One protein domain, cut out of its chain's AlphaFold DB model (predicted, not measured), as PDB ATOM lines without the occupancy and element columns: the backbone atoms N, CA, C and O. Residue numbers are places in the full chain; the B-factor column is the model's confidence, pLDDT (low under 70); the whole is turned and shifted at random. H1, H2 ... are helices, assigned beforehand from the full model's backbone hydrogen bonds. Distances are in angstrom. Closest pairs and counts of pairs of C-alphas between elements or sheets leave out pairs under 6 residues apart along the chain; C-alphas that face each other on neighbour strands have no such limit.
ATOM      1  N   CYS A  19      11.078  24.391  33.150       91.31
ATOM      2  CA  CYS A  19      10.907  24.772  31.744       91.31
ATOM      3  C   CYS A  19       9.721  24.026  31.083       91.31
ATOM      4  O   CYS A  19       9.770  22.794  30.986       91.31
ATOM      5  N   PRO A  20       8.694  24.742  30.577       90.69
ATOM      6  CA  PRO A  20       7.544  24.144  29.892       90.69
ATOM      7  C   PRO A  20       7.917  23.359  28.631       90.69
ATOM      8  O   PRO A  20       7.406  22.264  28.423       90.69
ATOM      9  N   ILE A  21       8.872  23.849  27.831       92.56
ATOM     10  CA  ILE A  21       9.344  23.127  26.636       92.56
ATOM     11  C   ILE A  21       9.966  21.789  27.038       92.56
ATOM     12  O   ILE A  21       9.609  20.753  26.489       92.56
ATOM     13  N   CYS A  22      10.840  21.778  28.050       94.56
ATOM     14  CA  CYS A  22      11.445  20.534  28.524       94.56
ATOM     15  C   CYS A  22      10.390  19.535  29.018       94.56
ATOM     16  O   CYS A  22      10.570  18.329  28.858       94.56
ATOM     17  N   LYS A  23       9.288  20.020  29.607       95.19
ATOM     18  CA  LYS A  23       8.165  19.171  30.011       95.19
ATOM     19  C   LYS A  23       7.447  18.573  28.796       95.19
ATOM     20  O   LYS A  23       7.271  17.359  28.776       95.19
ATOM     21  N   VAL A  24       7.127  19.378  27.780       95.12
ATOM     22  CA  VAL A  24       6.535  18.892  26.517       95.12
ATOM     23  C   VAL A  24       7.432  17.842  25.863       95.12
ATOM     24  O   VAL A  24       6.965  16.756  25.546       95.12
ATOM     25  N   ILE A  25       8.733  18.110  25.733       96.00
ATOM     26  CA  ILE A  25       9.681  17.177  25.106       96.00
ATOM     27  C   ILE A  25       9.807  15.869  25.885       96.00
ATOM     28  O   ILE A  25       9.910  14.805  25.283       96.00
ATOM     29  N   LYS A  26       9.756  15.913  27.220       94.69
ATOM     30  CA  LYS A  26       9.768  14.696  28.041       94.69
ATOM     31  C   LYS A  26       8.500  13.858  27.855       94.69
ATOM     32  O   LYS A  26       8.573  12.631  27.859       94.69
ATOM     33  N   ASP A  27       7.353  14.509  27.698       93.94
ATOM     34  CA  ASP A  27       6.089  13.819  27.434       93.94
ATOM     35  C   ASP A  27       6.060  13.235  26.017       93.94
ATOM     36  O   ASP A  27       5.641  12.093  25.839       93.94
ATOM     37  N   GLU A  28       6.592  13.962  25.031       94.31
ATOM     38  CA  GLU A  28       6.780  13.456  23.671       94.31
ATOM     39  C   GLU A  28       7.777  12.288  23.617       94.31
ATOM     40  O   GLU A  28       7.512  11.317  22.918       94.31
ATOM     41  N   GLU A  29       8.885  12.317  24.370       95.44
ATOM     42  CA  GLU A  29       9.816  11.179  24.479       95.44
ATOM     43  C   GLU A  29       9.104   9.929  24.972       95.44
ATOM     44  O   GLU A  29       9.270   8.853  24.394       95.44
ATOM     45  N   LYS A  30       8.306  10.077  26.030       93.44
ATOM     46  CA  LYS A  30       7.562   8.967  26.607       93.44
ATOM     47  C   LYS A  30       6.569   8.395  25.595       93.44
ATOM     48  O   LYS A  30       6.630   7.200  25.324       93.44
ATOM     49  N   ALA A  31       5.725   9.243  25.009       92.25
ATOM     50  CA  ALA A  31       4.735   8.819  24.023       92.25
ATOM     51  C   ALA A  31       5.404   8.176  22.798       92.25
ATOM     52  O   ALA A  31       5.017   7.095  22.364       92.25
ATOM     53  N   TYR A  32       6.465   8.789  22.275       92.75
ATOM     54  CA  TYR A  32       7.193   8.249  21.133       92.75
ATOM     55  C   TYR A  32       7.780   6.870  21.432       92.75
ATOM     56  O   TYR A  32       7.650   5.973  20.610       92.75
ATOM     57  N   CYS A  33       8.383   6.670  22.608       92.12
ATOM     58  CA  CYS A  33       8.927   5.370  23.004       92.12
ATOM     59  C   CYS A  33       7.843   4.308  23.246       92.12
ATOM     60  O   CYS A  33       8.103   3.130  23.007       92.12
ATOM     61  N   GLU A  34       6.660   4.699  23.725       89.69
ATOM     62  CA  GLU A  34       5.516   3.797  23.924       89.69
ATOM     63  C   GLU A  34       4.951   3.293  22.591       89.69
ATOM     64  O   GLU A  34       4.626   2.113  22.482       89.69
ATOM     65  N   HIS A  35       4.911   4.153  21.572       89.81
ATOM     66  CA  HIS A  35       4.323   3.840  20.266       89.81
ATOM     67  C   HIS A  35       5.350   3.415  19.198       89.81
ATOM     68  O   HIS A  35       4.980   3.023  18.094       89.81
ATOM     69  N   LEU A  36       6.655   3.473  19.504       89.75
ATOM     70  CA  LEU A  36       7.744   3.313  18.528       89.75
ATOM     71  C   LEU A  36       7.690   2.010  17.726       89.75
ATOM     72  O   LEU A  36       8.170   1.950  16.594       89.75
ATOM     73  N   PHE A  37       7.185   0.956  18.356       88.94
ATOM     74  CA  PHE A  37       7.216  -0.397  17.826       88.94
ATOM     75  C   PHE A  37       5.826  -0.991  17.607       88.94
ATOM     76  O   PHE A  37       5.706  -2.184  17.340       88.94
ATOM     77  N   GLU A  38       4.787  -0.157  17.647       87.00
ATOM     78  CA  GLU A  38       3.454  -0.599  17.270       87.00
ATOM     79  C   GLU A  38       3.455  -1.205  15.863       87.00
ATOM     80  O   GLU A  38       4.212  -0.805  14.974       87.00
ATOM     81  N   ASP A  39       2.580  -2.187  15.663       79.62
ATOM     82  CA  ASP A  39       2.507  -3.002  14.453       79.62
ATOM     83  C   ASP A  39       2.470  -2.173  13.157       79.62
ATOM     84  O   ASP A  39       3.054  -2.563  12.147       79.62
ATOM     85  N   GLU A  40       1.770  -1.039  13.178       76.19
ATOM     86  CA  GLU A  40       1.655  -0.116  12.044       76.19
ATOM     87  C   GLU A  40       2.986   0.581  11.746       76.19
ATOM     88  O   GLU A  40       3.386   0.695  10.587       76.19
ATOM     89  N   VAL A  41       3.719   0.962  12.793       76.62
ATOM     90  CA  VAL A  41       5.018   1.637  12.710       76.62
ATOM     91  C   VAL A  41       6.102   0.682  12.210       76.62
ATOM     92  O   VAL A  41       6.938   1.065  11.395       76.62
ATOM     93  N   LEU A  42       6.070  -0.590  12.622       76.12
ATOM     94  CA  LEU A  42       7.007  -1.610  12.128       76.12
ATOM     95  C   LEU A  42       6.753  -2.019  10.669       76.12
ATOM     96  O   LEU A  42       7.665  -2.527  10.011       76.12
ATOM     97  N   LYS A  43       5.532  -1.815  10.161       81.12
ATOM     98  CA  LYS A  43       5.159  -2.086   8.763       81.12
ATOM     99  C   LYS A  43       5.456  -0.909   7.831       81.12
ATOM    100  O   LYS A  43       5.453  -1.112   6.616       81.12
ATOM    101  N   ASP A  44       5.738   0.279   8.366       88.38
ATOM    102  CA  ASP A  44       6.116   1.445   7.570       88.38
ATOM    103  C   ASP A  44       7.520   1.271   6.945       88.38
ATOM    104  O   ASP A  44       8.516   1.130   7.669       88.38
ATOM    105  N   PRO A  45       7.650   1.296   5.602       88.50
ATOM    106  CA  PRO A  45       8.937   1.127   4.935       88.50
ATOM    107  C   PRO A  45       9.976   2.186   5.317       88.50
ATOM    108  O   PRO A  45      11.163   1.860   5.420       88.50
ATOM    109  N   GLU A  46       9.561   3.440   5.522       89.75
ATOM    110  CA  GLU A  46      10.483   4.526   5.871       89.75
ATOM    111  C   GLU A  46      11.054   4.323   7.272       89.75
ATOM    112  O   GLU A  46      12.272   4.401   7.484       89.75
ATOM    113  N   MET A  47      10.192   3.984   8.226       87.19
ATOM    114  CA  MET A  47      10.594   3.653   9.581       87.19
ATOM    115  C   MET A  47      11.500   2.425   9.626       87.19
ATOM    116  O   MET A  47      12.516   2.421  10.326       87.19
ATOM    117  N   TYR A  48      11.215   1.409   8.818       84.94
ATOM    118  CA  TYR A  48      12.046   0.213   8.739       84.94
ATOM    119  C   TYR A  48      13.462   0.508   8.209       84.94
ATOM    120  O   TYR A  48      14.448  -0.109   8.629       84.94
ATOM    121  N   VAL A  49      13.613   1.474   7.295       88.56
ATOM    122  CA  VAL A  49      14.935   1.988   6.889       88.56
ATOM    123  C   VAL A  49      15.608   2.707   8.057       88.56
ATOM    124  O   VAL A  49      16.751   2.379   8.383       88.56
ATOM    125  N   LYS A  50      14.899   3.612   8.745       88.88
ATOM    126  CA  LYS A  50      15.437   4.332   9.910       88.88
ATOM    127  C   LYS A  50      15.936   3.372  10.989       88.88
ATOM    128  O   LYS A  50      17.064   3.529  11.452       88.88
ATOM    129  N   ILE A  51      15.165   2.348  11.347       88.00
ATOM    130  CA  ILE A  51      15.543   1.335  12.348       88.00
ATOM    131  C   ILE A  51      16.830   0.600  11.947       88.00
ATOM    132  O   ILE A  51      17.712   0.394  12.782       88.00
ATOM    133  N   ARG A  52      16.986   0.230  10.670       88.06
ATOM    134  CA  ARG A  52      18.192  -0.468  10.185       88.06
ATOM    135  C   ARG A  52      19.438   0.417  10.190       88.06
ATOM    136  O   ARG A  52      20.534  -0.059  10.486       88.06
ATOM    137  N   GLU A  53      19.284   1.696   9.865       87.44
ATOM    138  CA  GLU A  53      20.411   2.615   9.681       87.44
ATOM    139  C   GLU A  53      20.850   3.330  10.967       87.44
ATOM    140  O   GLU A  53      22.029   3.667  11.117       87.44
ATOM    141  N   THR A  54      19.939   3.523  11.918       88.00
ATOM    142  CA  THR A  54      20.211   4.208  13.192       88.00
ATOM    143  C   THR A  54      20.702   3.235  14.274       88.00
ATOM    144  O   THR A  54      21.120   2.110  13.992       88.00
ATOM    145  N   ASN A  55      20.795   3.689  15.521       88.69
ATOM    146  CA  ASN A  55      20.998   2.863  16.712       88.69
ATOM    147  C   ASN A  55      20.127   3.418  17.854       88.69
ATOM    148  O   ASN A  55      19.363   4.363  17.664       88.69
ATOM    149  N   PHE A  56      20.322   2.904  19.067       92.19
ATOM    150  CA  PHE A  56      19.859   3.530  20.302       92.19
ATOM    151  C   PHE A  56      21.060   3.916  21.171       92.19
ATOM    152  O   PHE A  56      22.057   3.189  21.211       92.19
ATOM    153  N   CYS A  57      21.008   5.079  21.829       94.00
ATOM    154  CA  CYS A  57      21.992   5.410  22.859       94.00
ATOM    155  C   CYS A  57      21.725   4.565  24.114       94.00
ATOM    156  O   CYS A  57      20.655   3.973  24.228       94.00
ATOM    157  N   HIS A  58      22.669   4.514  25.060       93.81
ATOM    158  CA  HIS A  58      22.493   3.733  26.294       93.81
ATOM    159  C   HIS A  58      21.172   4.066  27.000       93.81
ATOM    160  O   HIS A  58      20.395   3.169  27.301       93.81
ATOM    161  N   TYR A  59      20.907   5.359  27.199       94.56
ATOM    162  CA  TYR A  59      19.699   5.839  27.866       94.56
ATOM    163  C   TYR A  59      18.420   5.392  27.145       94.56
ATOM    164  O   TYR A  59      17.550   4.788  27.761       94.56
ATOM    165  N   HIS A  60      18.316   5.622  25.831       94.94
ATOM    166  CA  HIS A  60      17.110   5.254  25.083       94.94
ATOM    167  C   HIS A  60      16.951   3.751  24.904       94.94
ATOM    168  O   HIS A  60      15.827   3.267  24.882       94.94
ATOM    169  N   LEU A  61      18.047   2.998  24.813       93.75
ATOM    170  CA  LEU A  61      17.971   1.541  24.784       93.75
ATOM    171  C   LEU A  61      17.446   0.998  26.115       93.75
ATOM    172  O   LEU A  61      16.589   0.122  26.113       93.75
ATOM    173  N   GLU A  62      17.933   1.523  27.239       93.81
ATOM    174  CA  GLU A  62      17.451   1.158  28.570       93.81
ATOM    175  C   GLU A  62      15.978   1.540  28.754       93.81
ATOM    176  O   GLU A  62      15.184   0.716  29.205       93.81
ATOM    177  N   LEU A  63      15.591   2.748  28.333       92.75
ATOM    178  CA  LEU A  63      14.208   3.220  28.383       92.75
ATOM    179  C   LEU A  63      13.264   2.312  27.581       92.75
ATOM    180  O   LEU A  63      12.239   1.886  28.106       92.75
ATOM    181  N   LEU A  64      13.631   1.972  26.342       92.88
ATOM    182  CA  LEU A  64      12.850   1.075  25.484       92.88
ATOM    183  C   LEU A  64      12.834  -0.363  26.017       92.88
ATOM    184  O   LEU A  64      11.820  -1.040  25.939       92.88
ATOM    185  N   ASN A  65      13.934  -0.850  26.592       91.44
ATOM    186  CA  ASN A  65      13.981  -2.198  27.163       91.44
ATOM    187  C   ASN A  65      13.121  -2.333  28.433       91.44
ATOM    188  O   ASN A  65      12.621  -3.418  28.746       91.44
ATOM    189  N   ASN A  66      12.946  -1.226  29.153       88.44
ATOM    190  CA  ASN A  66      12.065  -1.125  30.309       88.44
ATOM    191  C   ASN A  66      10.609  -0.795  29.933       88.44
ATOM    192  O   ASN A  66       9.753  -0.806  30.820       88.44
ATOM    193  N   SER A  67      10.312  -0.519  28.657       81.50
ATOM    194  CA  SER A  67       8.948  -0.286  28.175       81.50
ATOM    195  C   SER A  67       8.192  -1.605  27.936       81.50
ATOM    196  O   SER A  67       8.718  -2.706  28.142       81.50
ATOM    197  N   TYR A  68       6.913  -1.501  27.562       74.00
ATOM    198  CA  TYR A  68       6.030  -2.660  27.421       74.00
ATOM    199  C   TYR A  68       6.316  -3.501  26.164       74.00
ATOM    200  O   TYR A  68       6.203  -4.727  26.230       74.00
ATOM    201  N   ASP A  69       6.734  -2.894  25.046       86.19
ATOM    202  CA  ASP A  69       6.903  -3.611  23.772       86.19
ATOM    203  C   ASP A  69       8.318  -4.175  23.558       86.19
ATOM    204  O   ASP A  69       9.117  -3.737  22.721       86.19
ATOM    205  N   LYS A  70       8.629  -5.217  24.330       88.75
ATOM    206  CA  LYS A  70       9.914  -5.928  24.246       88.75
ATOM    207  C   LYS A  70      10.079  -6.712  22.946       88.75
ATOM    208  O   LYS A  70      11.209  -6.923  22.501       88.75
ATOM    209  N   LEU A  71       8.977  -7.175  22.354       89.81
ATOM    210  CA  LEU A  71       9.009  -7.938  21.108       89.81
ATOM    211  C   LEU A  71       9.382  -7.025  19.942       89.81
ATOM    212  O   LEU A  71      10.300  -7.349  19.187       89.81
ATOM    213  N   GLY A  72       8.725  -5.873  19.841       89.00
ATOM    214  CA  GLY A  72       9.020  -4.853  18.851       89.00
ATOM    215  C   GLY A  72      10.468  -4.371  18.927       89.00
ATOM    216  O   GLY A  72      11.174  -4.365  17.914       89.00
ATOM    217  N   LEU A  73      10.975  -4.118  20.141       91.62
ATOM    218  CA  LEU A  73      12.392  -3.807  20.352       91.62
ATOM    219  C   LEU A  73      13.315  -4.935  19.862       91.62
ATOM    220  O   LEU A  73      14.311  -4.670  19.186       91.62
ATOM    221  N   ALA A  74      13.006  -6.197  20.170       91.81
ATOM    222  CA  ALA A  74      13.818  -7.335  19.742       91.81
ATOM    223  C   ALA A  74      13.863  -7.476  18.211       91.81
ATOM    224  O   ALA A  74      14.928  -7.746  17.649       91.81
ATOM    225  N   ILE A  75      12.733  -7.254  17.533       90.12
ATOM    226  CA  ILE A  75      12.648  -7.235  16.068       90.12
ATOM    227  C   ILE A  75      13.522  -6.106  15.515       90.12
ATOM    228  O   ILE A  75      14.389  -6.358  14.677       90.12
ATOM    229  N   ALA A  76      13.370  -4.887  16.036       89.56
ATOM    230  CA  ALA A  76      14.149  -3.731  15.606       89.56
ATOM    231  C   ALA A  76      15.664  -3.957  15.768       89.56
ATOM    232  O   ALA A  76      16.440  -3.710  14.841       89.56
ATOM    233  N   LEU A  77      16.096  -4.491  16.916       91.75
ATOM    234  CA  LEU A  77      17.500  -4.813  17.178       91.75
ATOM    235  C   LEU A  77      18.024  -5.920  16.257       91.75
ATOM    236  O   LEU A  77      19.144  -5.813  15.751       91.75
ATOM    237  N   LYS A  78      17.231  -6.966  16.000       92.19
ATOM    238  CA  LYS A  78      17.602  -8.048  15.080       92.19
ATOM    239  C   LYS A  78      17.862  -7.510  13.676       92.19
ATOM    240  O   LYS A  78      18.887  -7.844  13.077       92.19
ATOM    241  N   GLU A  79      16.971  -6.671  13.161       89.50
ATOM    242  CA  GLU A  79      17.098  -6.083  11.824       89.50
ATOM    243  C   GLU A  79      18.296  -5.139  11.733       89.50
ATOM    244  O   GLU A  79      19.091  -5.212  10.791       89.50
ATOM    245  N   ASN A  80      18.492  -4.317  12.762       91.00
ATOM    246  CA  ASN A  80      19.630  -3.418  12.883       91.00
ATOM    247  C   ASN A  80      20.977  -4.165  12.860       91.00
ATOM    248  O   ASN A  80      21.872  -3.835  12.074       91.00
ATOM    249  N   VAL A  81      21.117  -5.209  13.682       91.94
ATOM    250  CA  VAL A  81      22.333  -6.034  13.747       91.94
ATOM    251  C   VAL A  81      22.557  -6.777  12.431       91.94
ATOM    252  O   VAL A  81      23.673  -6.767  11.909       91.94
ATOM    253  N   THR A  82      21.506  -7.372  11.861       92.75
ATOM    254  CA  THR A  82      21.582  -8.105  10.588       92.75
ATOM    255  C   THR A  82      22.078  -7.200   9.461       92.75
ATOM    256  O   THR A  82      23.022  -7.558   8.753       92.75
ATOM    257  N   TYR A  83      21.523  -5.992   9.350       90.81
ATOM    258  CA  TYR A  83      21.936  -5.005   8.355       90.81
ATOM    259  C   TYR A  83      23.405  -4.586   8.525       90.81
ATOM    260  O   TYR A  83      24.180  -4.584   7.565       90.81
ATOM    261  N   LYS A  84      23.849  -4.290   9.754       89.00
ATOM    262  CA  LYS A  84      25.252  -3.911  10.011       89.00
ATOM    263  C   LYS A  84      26.223  -5.060   9.733       89.00
ATOM    264  O   LYS A  84      27.311  -4.815   9.207       89.00
ATOM    265  N   LEU A  85      25.847  -6.304  10.035       91.06
ATOM    266  CA  LEU A  85      26.647  -7.485   9.705       91.06
ATOM    267  C   LEU A  85      26.798  -7.656   8.188       91.06
ATOM    268  O   LEU A  85      27.919  -7.861   7.714       91.06
ATOM    269  N   GLN A  86      25.718  -7.494   7.419       90.88
ATOM    270  CA  GLN A  86      25.769  -7.505   5.951       90.88
ATOM    271  C   GLN A  86      26.739  -6.435   5.434       90.88
ATOM    272  O   GLN A  86      27.706  -6.760   4.744       90.88
ATOM    273  N   GLN A  87      26.605  -5.196   5.910       87.25
ATOM    274  CA  GLN A  87      27.491  -4.092   5.531       87.25
ATOM    275  C   GLN A  87      28.973  -4.359   5.853       87.25
ATOM    276  O   GLN A  87      29.871  -3.965   5.103       87.25
ATOM    277  N   ILE A  88      29.267  -5.026   6.972       86.62
ATOM    278  CA  ILE A  88      30.638  -5.422   7.329       86.62
ATOM    279  C   ILE A  88      31.153  -6.512   6.383       86.62
ATOM    280  O   ILE A  88      32.299  -6.434   5.931       86.62
ATOM    281  N   THR A  89      30.341  -7.527   6.082       87.31
ATOM    282  CA  THR A  89      30.744  -8.636   5.200       87.31
ATOM    283  C   THR A  89      30.980  -8.185   3.758       87.31
ATOM    284  O   THR A  89      31.972  -8.591   3.152       87.31
ATOM    285  N   GLU A  90      30.165  -7.273   3.231       84.50
ATOM    286  CA  GLU A  90      30.345  -6.665   1.905       84.50
ATOM    287  C   GLU A  90      31.611  -5.800   1.827       84.50
ATOM    288  O   GLU A  90      32.393  -5.896   0.876       84.50
ATOM    289  N   LYS A  91      31.893  -5.013   2.873       73.31
ATOM    290  CA  LYS A  91      33.126  -4.210   2.964       73.31
ATOM    291  C   LYS A  91      34.389  -5.062   3.066       73.31
ATOM    292  O   LYS A  91      35.438  -4.660   2.573       73.31
ATOM    293  N   ARG A  92      34.321  -6.249   3.678       67.81
ATOM    294  CA  ARG A  92      35.463  -7.184   3.732       67.81
ATOM    295  C   ARG A  92      35.822  -7.755   2.358       67.81
ATOM    296  O   ARG A  92      36.994  -8.030   2.126       67.81
ATOM    297  N   LYS A  93      34.854  -7.876   1.442       63.47
ATOM    298  CA  LYS A  93      35.094  -8.300   0.049       63.47
ATOM    299  C   LYS A  93      35.769  -7.211  -0.801       63.47
ATOM    300  O   LYS A  93      36.356  -7.521  -1.830       63.47
ATOM    301  N   SER A  94      35.736  -5.949  -0.365       61.28
ATOM    302  CA  SER A  94      36.322  -4.797  -1.061       61.28
ATOM    303  C   SER A  94      37.582  -4.284  -0.341       61.28
ATOM    304  O   SER A  94      37.580  -3.306   0.406       61.28
ATOM    305  N   ASN A 105      27.266   7.444  15.956       58.97
ATOM    306  CA  ASN A 105      26.101   6.590  16.142       58.97
ATOM    307  C   ASN A 105      24.920   7.501  16.484       58.97
ATOM    308  O   ASN A 105      24.870   8.061  17.577       58.97
ATOM    309  N   LYS A 106      24.023   7.702  15.520       84.19
ATOM    310  CA  LYS A 106      22.813   8.490  15.707       84.19
ATOM    311  C   LYS A 106      21.766   7.617  16.377       84.19
ATOM    312  O   LYS A 106      21.528   6.492  15.930       84.19
ATOM    313  N   CYS A 107      21.220   8.101  17.485       92.81
ATOM    314  CA  CYS A 107      20.132   7.424  18.166       92.81
ATOM    315  C   CYS A 107      18.812   7.839  17.520       92.81
ATOM    316  O   CYS A 107      18.561   9.033  17.410       92.81
ATOM    317  N   LEU A 108      17.975   6.867  17.147       92.62
ATOM    318  CA  LEU A 108      16.679   7.118  16.512       92.62
ATOM    319  C   LEU A 108      15.807   8.080  17.332       92.62
ATOM    320  O   LEU A 108      15.271   9.046  16.800       92.62
ATOM    321  N   VAL A 109      15.725   7.836  18.642       94.38
ATOM    322  CA  VAL A 109      14.930   8.655  19.562       94.38
ATOM    323  C   VAL A 109      15.565  10.033  19.762       94.38
ATOM    324  O   VAL A 109      14.862  11.031  19.686       94.38
ATOM    325  N   CYS A 110      16.891  10.131  19.940       95.06
ATOM    326  CA  CYS A 110      17.558  11.439  20.015       95.06
ATOM    327  C   CYS A 110      17.330  12.284  18.758       95.06
ATOM    328  O   CYS A 110      17.128  13.492  18.872       95.06
ATOM    329  N   ASP A 111      17.400  11.669  17.575       93.00
ATOM    330  CA  ASP A 111      17.186  12.366  16.309       93.00
ATOM    331  C   ASP A 111      15.762  12.938  16.270       93.00
ATOM    332  O   ASP A 111      15.613  14.147  16.085       93.00
ATOM    333  N   TYR A 112      14.749  12.116  16.577       93.12
ATOM    334  CA  TYR A 112      13.356  12.556  16.706       93.12
ATOM    335  C   TYR A 112      13.209  13.718  17.699       93.12
ATOM    336  O   TYR A 112      12.728  14.789  17.334       93.12
ATOM    337  N   LEU A 113      13.699  13.564  18.931       95.25
ATOM    338  CA  LEU A 113      13.561  14.589  19.972       95.25
ATOM    339  C   LEU A 113      14.258  15.900  19.613       95.25
ATOM    340  O   LEU A 113      13.768  16.968  19.961       95.25
ATOM    341  N   SER A 114      15.374  15.844  18.886       93.69
ATOM    342  CA  SER A 114      16.071  17.049  18.433       93.69
ATOM    343  C   SER A 114      15.284  17.842  17.385       93.69
ATOM    344  O   SER A 114      15.414  19.064  17.302       93.69
ATOM    345  N   GLU A 115      14.477  17.162  16.570       93.88
ATOM    346  CA  GLU A 115      13.565  17.800  15.619       93.88
ATOM    347  C   GLU A 115      12.352  18.375  16.346       93.88
ATOM    348  O   GLU A 115      11.939  19.503  16.071       93.88
ATOM    349  N   ARG A 116      11.831  17.629  17.323       95.00
ATOM    350  CA  ARG A 116      10.719  18.062  18.164       95.00
ATOM    351  C   ARG A 116      11.045  19.290  19.001       95.00
ATOM    352  O   ARG A 116      10.254  20.224  19.005       95.00
ATOM    353  N   ASP A 117      12.214  19.339  19.628       93.81
ATOM    354  CA  ASP A 117      12.671  20.495  20.408       93.81
ATOM    355  C   ASP A 117      12.654  21.777  19.566       93.81
ATOM    356  O   ASP A 117      12.020  22.769  19.930       93.81
ATOM    357  N   LYS A 118      13.222  21.720  18.356       94.94
ATOM    358  CA  LYS A 118      13.186  22.841  17.405       94.94
ATOM    359  C   LYS A 118      11.761  23.219  17.019       94.94
ATOM    360  O   LYS A 118      11.437  24.402  16.966       94.94
TER     361      LYS A 118
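AT A GLANCE: This is residues 19 to 94 and 105 to 118 of the 138 residues of an uncharacterized protein of Thermoanaerobacter ethanolicus CCSD1 (UniProt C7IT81). The two longest helices, H5 and H1, form the arms of a wide V, with the end of H1 and the start of H5 toward its point. Short helix H4 packs near that point on one side of the V, H2 and H3 lie on the other side with H3 crossing H5 at its residues 76 to 84, and H6 runs back alongside H1; residues 85 to 94, of which 85 to 93 belong to H5, stick out free at the far end of the H5 arm. The printed part has 90 residues with six named helices, H1 to H6 in chain order, and no named strand: the class is all helix. It is only just compact, close to loose, with a radius of gyration of the C-alphas of 14.4 A, and spans 52 by 25 by 23 A, the free end of H5 adding to the length.

HOW THE PARTS SIT: H5, residues 70 to 93, touches H3, residues 45 to 53, with its residues 76 to 84 alone, at a steep tilt of 63 degrees, the same way; the closest C-alphas, of Arg 52 and Asn 80, are 4.2 A apart. H4, residues 58 to 65, and H5 only just touch, only at the corner by their link, with 3 pairs of C-alphas within 8 A; the closest are Leu 64 and Leu 73, 7.1 A. H1, residues 20 to 35, only just touches H4, with residues 33 to 34 alone and 3 pairs of C-alphas within 8 A; the closest are Cys 33 and Leu 64, 6.3 A, and the tilt is steep, 50 degrees. H6, residues 108 to 118, touches H1 at a shallow tilt of 32 degrees, opposite ways, with C-alphas of Ile 25 and Asp 117 closest at 6.5 A. H2, residues 39 to 43, is close to but not clearly touching H5; the closest C-alphas, of Leu 42 and Gly 72, are 7.7 A apart. H1 and H5 are apart. In H1, H2, H3, H4 and H5 every O i to N i+4 pair is within hydrogen-bond range; in H6 6 of 7 are.

IN THESE COORDINATES: H5 runs 35.0 A from C-alpha 70 at (9.914, -5.928, 24.246) to C-alpha 93 at (35.094, -8.300, 0.049). H1 is 22.7 A long and begins at C-alpha 20 at (7.544, 24.144, 29.892). H6 is 16.1 A long and ends at C-alpha 118 at (13.186, 22.841, 17.405). H3 measures 12.5 A, H4 10.4 A and H2 6.3 A.

THE WHOLE: The two C-alphas farthest apart, of Pro 20 and Lys 93, are 52.0 A apart. Without residues 85 to 94 the body spans 40 by 24 by 24 A. Residues 95 to 104 are not printed, and C-alphas 94 and 105 are 23.0 A apart across this cut, which lies in the link from H5 to H6. The links printed whole are tight. The mean pLDDT of the printed part is 88.7; residues 92 to 94 and residue 105 are under 70.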